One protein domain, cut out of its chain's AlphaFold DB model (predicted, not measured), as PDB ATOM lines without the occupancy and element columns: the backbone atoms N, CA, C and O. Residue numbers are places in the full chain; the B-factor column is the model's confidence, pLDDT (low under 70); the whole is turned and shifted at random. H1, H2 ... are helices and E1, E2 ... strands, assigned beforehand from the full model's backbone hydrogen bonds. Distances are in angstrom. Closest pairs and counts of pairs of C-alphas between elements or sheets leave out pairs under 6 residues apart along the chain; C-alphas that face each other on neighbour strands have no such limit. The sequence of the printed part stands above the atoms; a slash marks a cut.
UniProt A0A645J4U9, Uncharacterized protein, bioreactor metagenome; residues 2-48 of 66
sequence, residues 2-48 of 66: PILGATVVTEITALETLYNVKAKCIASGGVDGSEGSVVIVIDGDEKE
ATOM      1  N   PRO A   2     -35.277  23.384  36.801       77.69
ATOM      2  CA  PRO A   2     -33.895  23.633  36.394       77.69
ATOM      3  C   PRO A   2     -32.980  22.573  37.026       77.69
ATOM      4  O   PRO A   2     -33.065  22.330  38.230       77.69
ATOM      5  N   ILE A   3     -32.134  21.928  36.219       89.88
ATOM      6  CA  ILE A   3     -31.120  20.981  36.702       89.88
ATOM      7  C   ILE A   3     -29.839  21.768  36.967       89.88
ATOM      8  O   ILE A   3     -29.255  22.351  36.055       89.88
ATOM      9  N   LEU A   4     -29.419  21.815  38.231       89.12
ATOM     10  CA  LEU A   4     -28.217  22.538  38.631       89.12
ATOM     11  C   LEU A   4     -26.969  21.802  38.111       89.12
ATOM     12  O   LEU A   4     -26.812  20.610  38.360       89.12
ATOM     13  N   GLY A   5     -26.085  22.509  37.401       89.94
ATOM     14  CA  GLY A   5     -24.824  21.959  36.883       89.94
ATOM     15  C   GLY A   5     -24.916  21.220  35.542       89.94
ATOM     16  O   GLY A   5     -23.900  20.716  35.073       89.94
ATOM     17  N   ALA A   6     -26.092  21.160  34.909       90.56
ATOM     18  CA  ALA A   6     -26.232  20.594  33.568       90.56
ATOM     19  C   ALA A   6     -25.814  21.598  32.478       90.56
ATOM     20  O   ALA A   6     -26.099  22.793  32.579       90.56
ATOM     21  N   THR A   7     -25.195  21.098  31.406       91.19
ATOM     22  CA  THR A   7     -24.914  21.879  30.194       91.19
ATOM     23  C   THR A   7     -26.117  21.815  29.262       91.19
ATOM     24  O   THR A   7     -26.546  20.729  28.873       91.19
ATOM     25  N   VAL A   8     -26.663  22.971  28.888       92.00
ATOM     26  CA  VAL A   8     -27.744  23.048  27.899       92.00
ATOM     27  C   VAL A   8     -27.148  22.871  26.507       92.00
ATOM     28  O   VAL A   8     -26.299  23.662  26.100       92.00
ATOM     29  N   VAL A   9     -27.620  21.861  25.779       94.75
ATOM     30  CA  VAL A   9     -27.287  21.644  24.369       94.75
ATOM     31  C   VAL A   9     -28.549  21.859  23.540       94.75
ATOM     32  O   VAL A   9     -29.564  21.202  23.739       94.75
ATOM     33  N   THR A  10     -28.475  22.823  22.635       95.75
ATOM     34  CA  THR A  10     -29.464  23.121  21.592       95.75
ATOM     35  C   THR A  10     -28.984  22.582  20.245       95.75
ATOM     36  O   THR A  10     -27.796  22.299  20.082       95.75
ATOM     37  N   GLU A  11     -29.869  22.521  19.252       94.94
ATOM     38  CA  GLU A  11     -29.499  22.185  17.869       94.94
ATOM     39  C   GLU A  11     -28.387  23.101  17.331       94.94
ATOM     40  O   GLU A  11     -27.458  22.626  16.689       94.94
ATOM     41  N   ILE A  12     -28.423  24.397  17.668       97.12
ATOM     42  CA  ILE A  12     -27.382  25.366  17.293       97.12
ATOM     43  C   ILE A  12     -26.035  24.930  17.875       97.12
ATOM     44  O   ILE A  12     -25.095  24.678  17.132       97.12
ATOM     45  N   THR A  13     -25.952  24.755  19.196       96.94
ATOM     46  CA  THR A  13     -24.697  24.346  19.850       96.94
ATOM     47  C   THR A  13     -24.226  22.960  19.407       96.94
ATOM     48  O   THR A  13     -23.025  22.715  19.371       96.94
ATOM     49  N   ALA A  14     -25.146  22.051  19.066       96.31
ATOM     50  CA  ALA A  14     -24.803  20.730  18.552       96.31
ATOM     51  C   ALA A  14     -24.126  20.836  17.179       96.31
ATOM     52  O   ALA A  14     -23.057  20.265  16.993       96.31
ATOM     53  N   LEU A  15     -24.690  21.625  16.256       97.38
ATOM     54  CA  LEU A  15     -24.102  21.863  14.936       97.38
ATOM     55  C   LEU A  15     -22.713  22.503  15.036       97.38
ATOM     56  O   LEU A  15     -21.779  22.043  14.384       97.38
ATOM     57  N   GLU A  16     -22.560  23.515  15.892       97.50
ATOM     58  CA  GLU A  16     -21.273  24.192  16.096       97.50
ATOM     59  C   GLU A  16     -20.217  23.259  16.713       97.50
ATOM     60  O   GLU A  16     -19.048  23.311  16.337       97.50
ATOM     61  N   THR A  17     -20.627  22.367  17.623       96.88
ATOM     62  CA  THR A  17     -19.720  21.412  18.286       96.88
ATOM     63  C   THR A  17     -19.307  20.264  17.364       96.88
ATOM     64  O   THR A  17     -18.155  19.837  17.408       96.88
ATOM     65  N   LEU A  18     -20.234  19.736  16.559       96.81
ATOM     66  CA  LEU A  18     -20.009  18.531  15.753       96.81
ATOM     67  C   LEU A  18     -19.336  18.819  14.409       96.81
ATOM     68  O   LEU A  18     -18.558  17.989  13.946       96.81
ATOM     69  N   TYR A  19     -19.618  19.973  13.799       96.44
ATOM     70  CA  TYR A  19     -19.234  20.261  12.414       96.44
ATOM     71  C   TYR A  19     -18.382  21.525  12.256       96.44
ATOM     72  O   TYR A  19     -18.184  21.984  11.142       96.44
ATOM     73  N   ASN A  20     -17.904  22.140  13.346       96.38
ATOM     74  CA  ASN A  20     -17.074  23.356  13.304       96.38
ATOM     75  C   ASN A  20     -17.637  24.475  12.388       96.38
ATOM     76  O   ASN A  20     -16.901  25.221  11.738       96.38
ATOM     77  N   VAL A  21     -18.964  24.589  12.329       98.00
ATOM     78  CA  VAL A  21     -19.696  25.637  11.606       98.00
ATOM     79  C   VAL A  21     -20.224  26.679  12.587       98.00
ATOM     80  O   VAL A  21     -20.272  26.442  13.788       98.00
ATOM     81  N   LYS A  22     -20.667  27.830  12.082       98.19
ATOM     82  CA  LYS A  22     -21.548  28.753  12.809       98.19
ATOM     83  C   LYS A  22     -22.988  28.441  12.454       98.19
ATOM     84  O   LYS A  22     -23.288  28.297  11.273       98.19
ATOM     85  N   ALA A  23     -23.883  28.405  13.436       97.88
ATOM     86  CA  ALA A  23     -25.292  28.108  13.200       97.88
ATOM     87  C   ALA A  23     -26.203  29.254  13.661       97.88
ATOM     88  O   ALA A  23     -25.986  29.886  14.694       97.88
ATOM     89  N   LYS A  24     -27.264  29.533  12.898       97.75
ATOM     90  CA  LYS A  24     -28.272  30.535  13.263       97.75
ATOM     91  C   LYS A  24     -29.671  30.097  12.858       97.75
ATOM     92  O   LYS A  24     -29.932  29.841  11.687       97.75
ATOM     93  N   CYS A  25     -30.592  30.098  13.817       96.31
ATOM     94  CA  CYS A  25     -32.019  29.959  13.534       96.31
ATOM     95  C   CYS A  25     -32.542  31.233  12.850       96.31
ATOM     96  O   CYS A  25     -32.379  32.337  13.379       96.31
ATOM     97  N   ILE A  26     -33.135  31.083  11.663       96.94
ATOM     98  CA  ILE A  26     -33.665  32.195  10.858       96.94
ATOM     99  C   ILE A  26     -35.190  32.185  10.748       96.94
ATOM    100  O   ILE A  26     -35.784  33.219  10.449       96.94
ATOM    101  N   ALA A  27     -35.824  31.039  10.986       93.88
ATOM    102  CA  ALA A  27     -37.271  30.912  11.006       93.88
ATOM    103  C   ALA A  27     -37.686  29.743  11.900       93.88
ATOM    104  O   ALA A  27     -36.957  28.768  12.061       93.88
ATOM    105  N   SER A  28     -38.888  29.841  12.445       91.44
ATOM    106  CA  SER A  28     -39.554  28.780  13.190       91.44
ATOM    107  C   SER A  28     -41.036  28.833  12.865       91.44
ATOM    108  O   SER A  28     -41.600  29.927  12.778       91.44
ATOM    109  N   GLY A  29     -41.681  27.688  12.690       86.94
ATOM    110  CA  GLY A  29     -43.085  27.641  12.316       86.94
ATOM    111  C   GLY A  29     -43.668  26.241  12.395       86.94
ATOM    112  O   GLY A  29     -43.082  25.339  12.970       86.94
ATOM    113  N   GLY A  30     -44.857  26.078  11.835       77.88
ATOM    114  CA  GLY A  30     -45.593  24.821  11.834       77.88
ATOM    115  C   GLY A  30     -47.060  25.107  11.560       77.88
ATOM    116  O   GLY A  30     -47.646  25.989  12.183       77.88
ATOM    117  N   VAL A  31     -47.641  24.398  10.601       66.75
ATOM    118  CA  VAL A  31     -49.073  24.449  10.297       66.75
ATOM    119  C   VAL A  31     -49.532  23.031   9.990       66.75
ATOM    120  O   VAL A  31     -48.831  22.314   9.282       66.75
ATOM    121  N   ASP A  32     -50.689  22.663  10.544       65.50
ATOM    122  CA  ASP A  32     -51.304  21.325  10.561       65.50
ATOM    123  C   ASP A  32     -50.932  20.451  11.783       65.50
ATOM    124  O   ASP A  32     -51.406  20.741  12.882       65.50
ATOM    125  N   GLY A  33     -50.071  19.432  11.645       64.31
ATOM    126  CA  GLY A  33     -49.825  18.355  12.632       64.31
ATOM    127  C   GLY A  33     -49.278  18.728  14.026       64.31
ATOM    128  O   GLY A  33     -48.961  17.842  14.807       64.31
ATOM    129  N   SER A  34     -49.175  20.016  14.371       69.31
ATOM    130  CA  SER A  34     -48.685  20.538  15.666       69.31
ATOM    131  C   SER A  34     -47.247  20.158  16.065       69.31
ATOM    132  O   SER A  34     -46.864  20.382  17.209       69.31
ATOM    133  N   GLU A  35     -46.425  19.650  15.144       78.50
ATOM    134  CA  GLU A  35     -45.073  19.161  15.477       78.50
ATOM    135  C   GLU A  35     -43.997  20.258  15.526       78.50
ATOM    136  O   GLU A  35     -42.956  20.070  16.147       78.50
ATOM    137  N   GLY A  36     -44.262  21.432  14.941       85.25
ATOM    138  CA  GLY A  36     -43.292  22.527  14.875       85.25
ATOM    139  C   GLY A  36     -42.060  22.202  14.015       85.25
ATOM    140  O   GLY A  36     -41.683  21.057  13.796       85.25
ATOM    141  N   SER A  37     -41.423  23.229  13.471       88.62
ATOM    142  CA  SER A  37     -40.172  23.114  12.731       88.62
ATOM    143  C   SER A  37     -39.358  24.396  12.835       88.62
ATOM    144  O   SER A  37     -39.889  25.490  13.050       88.62
ATOM    145  N   VAL A  38     -38.044  24.260  12.677       93.19
ATOM    146  CA  VAL A  38     -37.100  25.378  12.629       93.19
ATOM    147  C   VAL A  38     -36.274  25.316  11.353       93.19
ATOM    148  O   VAL A  38     -36.041  24.251  10.783       93.19
ATOM    149  N   VAL A  39     -35.831  26.482  10.896       94.62
ATOM    150  CA  VAL A  39     -34.909  26.635   9.773       94.62
ATOM    151  C   VAL A  39     -33.622  27.235  10.312       94.62
ATOM    152  O   VAL A  39     -33.610  28.368  10.806       94.62
ATOM    153  N   ILE A  40     -32.539  26.471  10.204       96.81
ATOM    154  CA  ILE A  40     -31.202  26.860  10.647       96.81
ATOM    155  C   ILE A  40     -30.315  27.050   9.418       96.81
ATOM    156  O   ILE A  40     -30.270  26.198   8.534       96.81
ATOM    157  N   VAL A  41     -29.608  28.177   9.375       97.56
ATOM    158  CA  VAL A  41     -28.515  28.420   8.428       97.56
ATOM    159  C   VAL A  41     -27.205  28.058   9.109       97.56
ATOM    160  O   VAL A  41     -26.985  28.456  10.256       97.56
ATOM    161  N   ILE A  42     -26.346  27.339   8.389       97.94
ATOM    162  CA  ILE A  42     -24.970  27.056   8.793       97.94
ATOM    163  C   ILE A  42     -23.986  27.746   7.847       97.94
ATOM    164  O   ILE A  42     -24.234  27.822   6.644       97.94
ATOM    165  N   ASP A  43     -22.895  28.265   8.399       98.00
ATOM    166  CA  ASP A  43     -21.834  28.973   7.676       98.00
ATOM    167  C   ASP A  43     -20.460  28.496   8.163       98.00
ATOM    168  O   ASP A  43     -20.239  28.353   9.366       98.00
ATOM    169  N   GLY A  44     -19.538  28.231   7.241       97.31
ATOM    170  CA  GLY A  44     -18.234  27.645   7.547       97.31
ATOM    171  C   GLY A  44     -17.491  27.193   6.295       97.31
ATOM    172  O   GLY A  44     -17.866  27.544   5.175       97.31
ATOM    173  N   ASP A  45     -16.437  26.401   6.484       98.12
ATOM    174  CA  ASP A  45     -15.697  25.809   5.371       98.12
ATOM    175  C   ASP A  45     -16.601  24.890   4.538       98.12
ATOM    176  O   ASP A  45     -17.378  24.101   5.074       98.12
ATOM    177  N   GLU A  46     -16.460  24.943   3.210       97.94
ATOM    178  CA  GLU A  46     -17.314  24.197   2.269       97.94
ATOM    179  C   GLU A  46     -17.372  22.694   2.586       97.94
ATOM    180  O   GLU A  46     -18.429  22.074   2.487       97.94
ATOM    181  N   LYS A  47     -16.242  22.109   3.003       97.81
ATOM    182  CA  LYS A  47     -16.162  20.692   3.379       97.81
ATOM    183  C   LYS A  47     -16.995  20.378   4.617       97.81
ATOM    184  O   LYS A  47     -17.745  19.409   4.598       97.81
ATOM    185  N   GLU A  48     -16.880  21.204   5.651       98.12
ATOM    186  CA  GLU A  48     -17.600  21.037   6.915       98.12
ATOM    187  C   GLU A  48     -19.107  21.220   6.712       98.12
ATOM    188  O   GLU A  48     -19.905  20.384   7.128       98.12
TER     189      GLU A  48
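Overview. This is residues 2 to 48 of the 66 residues of an uncharacterized protein of bioreactor metagenome (UniProt A0A645J4U9). A long two-stranded hairpin, E1 and E2, has one short helix, H1, packed over it near the end where E1 begins and E2 ends. Residues 2 to 8 stick out from this body as a free arm, rising from beside the start of H1, partway along the hairpin's length, and the whole has a flat outline. The printed part has 47 residues, with one named helix and two named strands in the order H1, E1, E2. The sheet has the order E1 - E2 and is antiparallel, and the class is mixed, helices and strands. The whole is loose, with a radius of gyration of the C-alphas of 13.7 A and spans of 36 by 35 by 13 A.

Arrangement. Residues 2 to 8 stand free, with no C-alpha 8 or more residues away along the chain within 10 A. The helix H1, residues 11 to 19, follows, and every O i to N i+4 pair inside it is within hydrogen-bond range. A tight link of 2 residues joins H1 to the strand E1, residues 22 to 29. H1 and E1 have 8 pairs of C-alphas within 8 A, the closest being those of Ile 12 and Ala 23, 5.4 A apart. A short link of 7 residues joins E1 to the strand E2, residues 37 to 43, and the two strands form a hairpin. E1 and E2 are antiparallel neighbours, with 157 degrees between their N-to-C directions. Across the pair, N 22 and O 43 are 2.8 A apart and N 37 and O 29 are 2.7 A apart, both within hydrogen-bond range. H1 and E2 have 1 pair of C-alphas within 8 A, those of Ile 12 and Ile 40, 7.8 A apart.

Along the chain. H1 begins at Glu 11, with its C-alpha at (-29.499, 22.185, 17.869), and ends at Tyr 19, 11.8 A from first to last C-alpha. E1 runs from Lys 22 to Gly 29, where the C-alpha is at (-43.085, 27.641, 12.316), and measures 21.6 A. E2 runs from Ser 37 to Asp 43, measures 19.9 A and ends with its C-alpha at (-21.834, 28.973, 7.676).

Size, cuts and confidence. The two C-alphas farthest apart are those of Leu 4 and Glu 46, at 38.0 A. The first and last printed C-alphas, of Pro 2 and Glu 48, are 33.8 A apart. The printed part has no cut, and neither link between named elements is long. The mean pLDDT of the printed part is 91.5, and residues 31 to 34, in the link from E1 to E2, are under 70 in this predicted model.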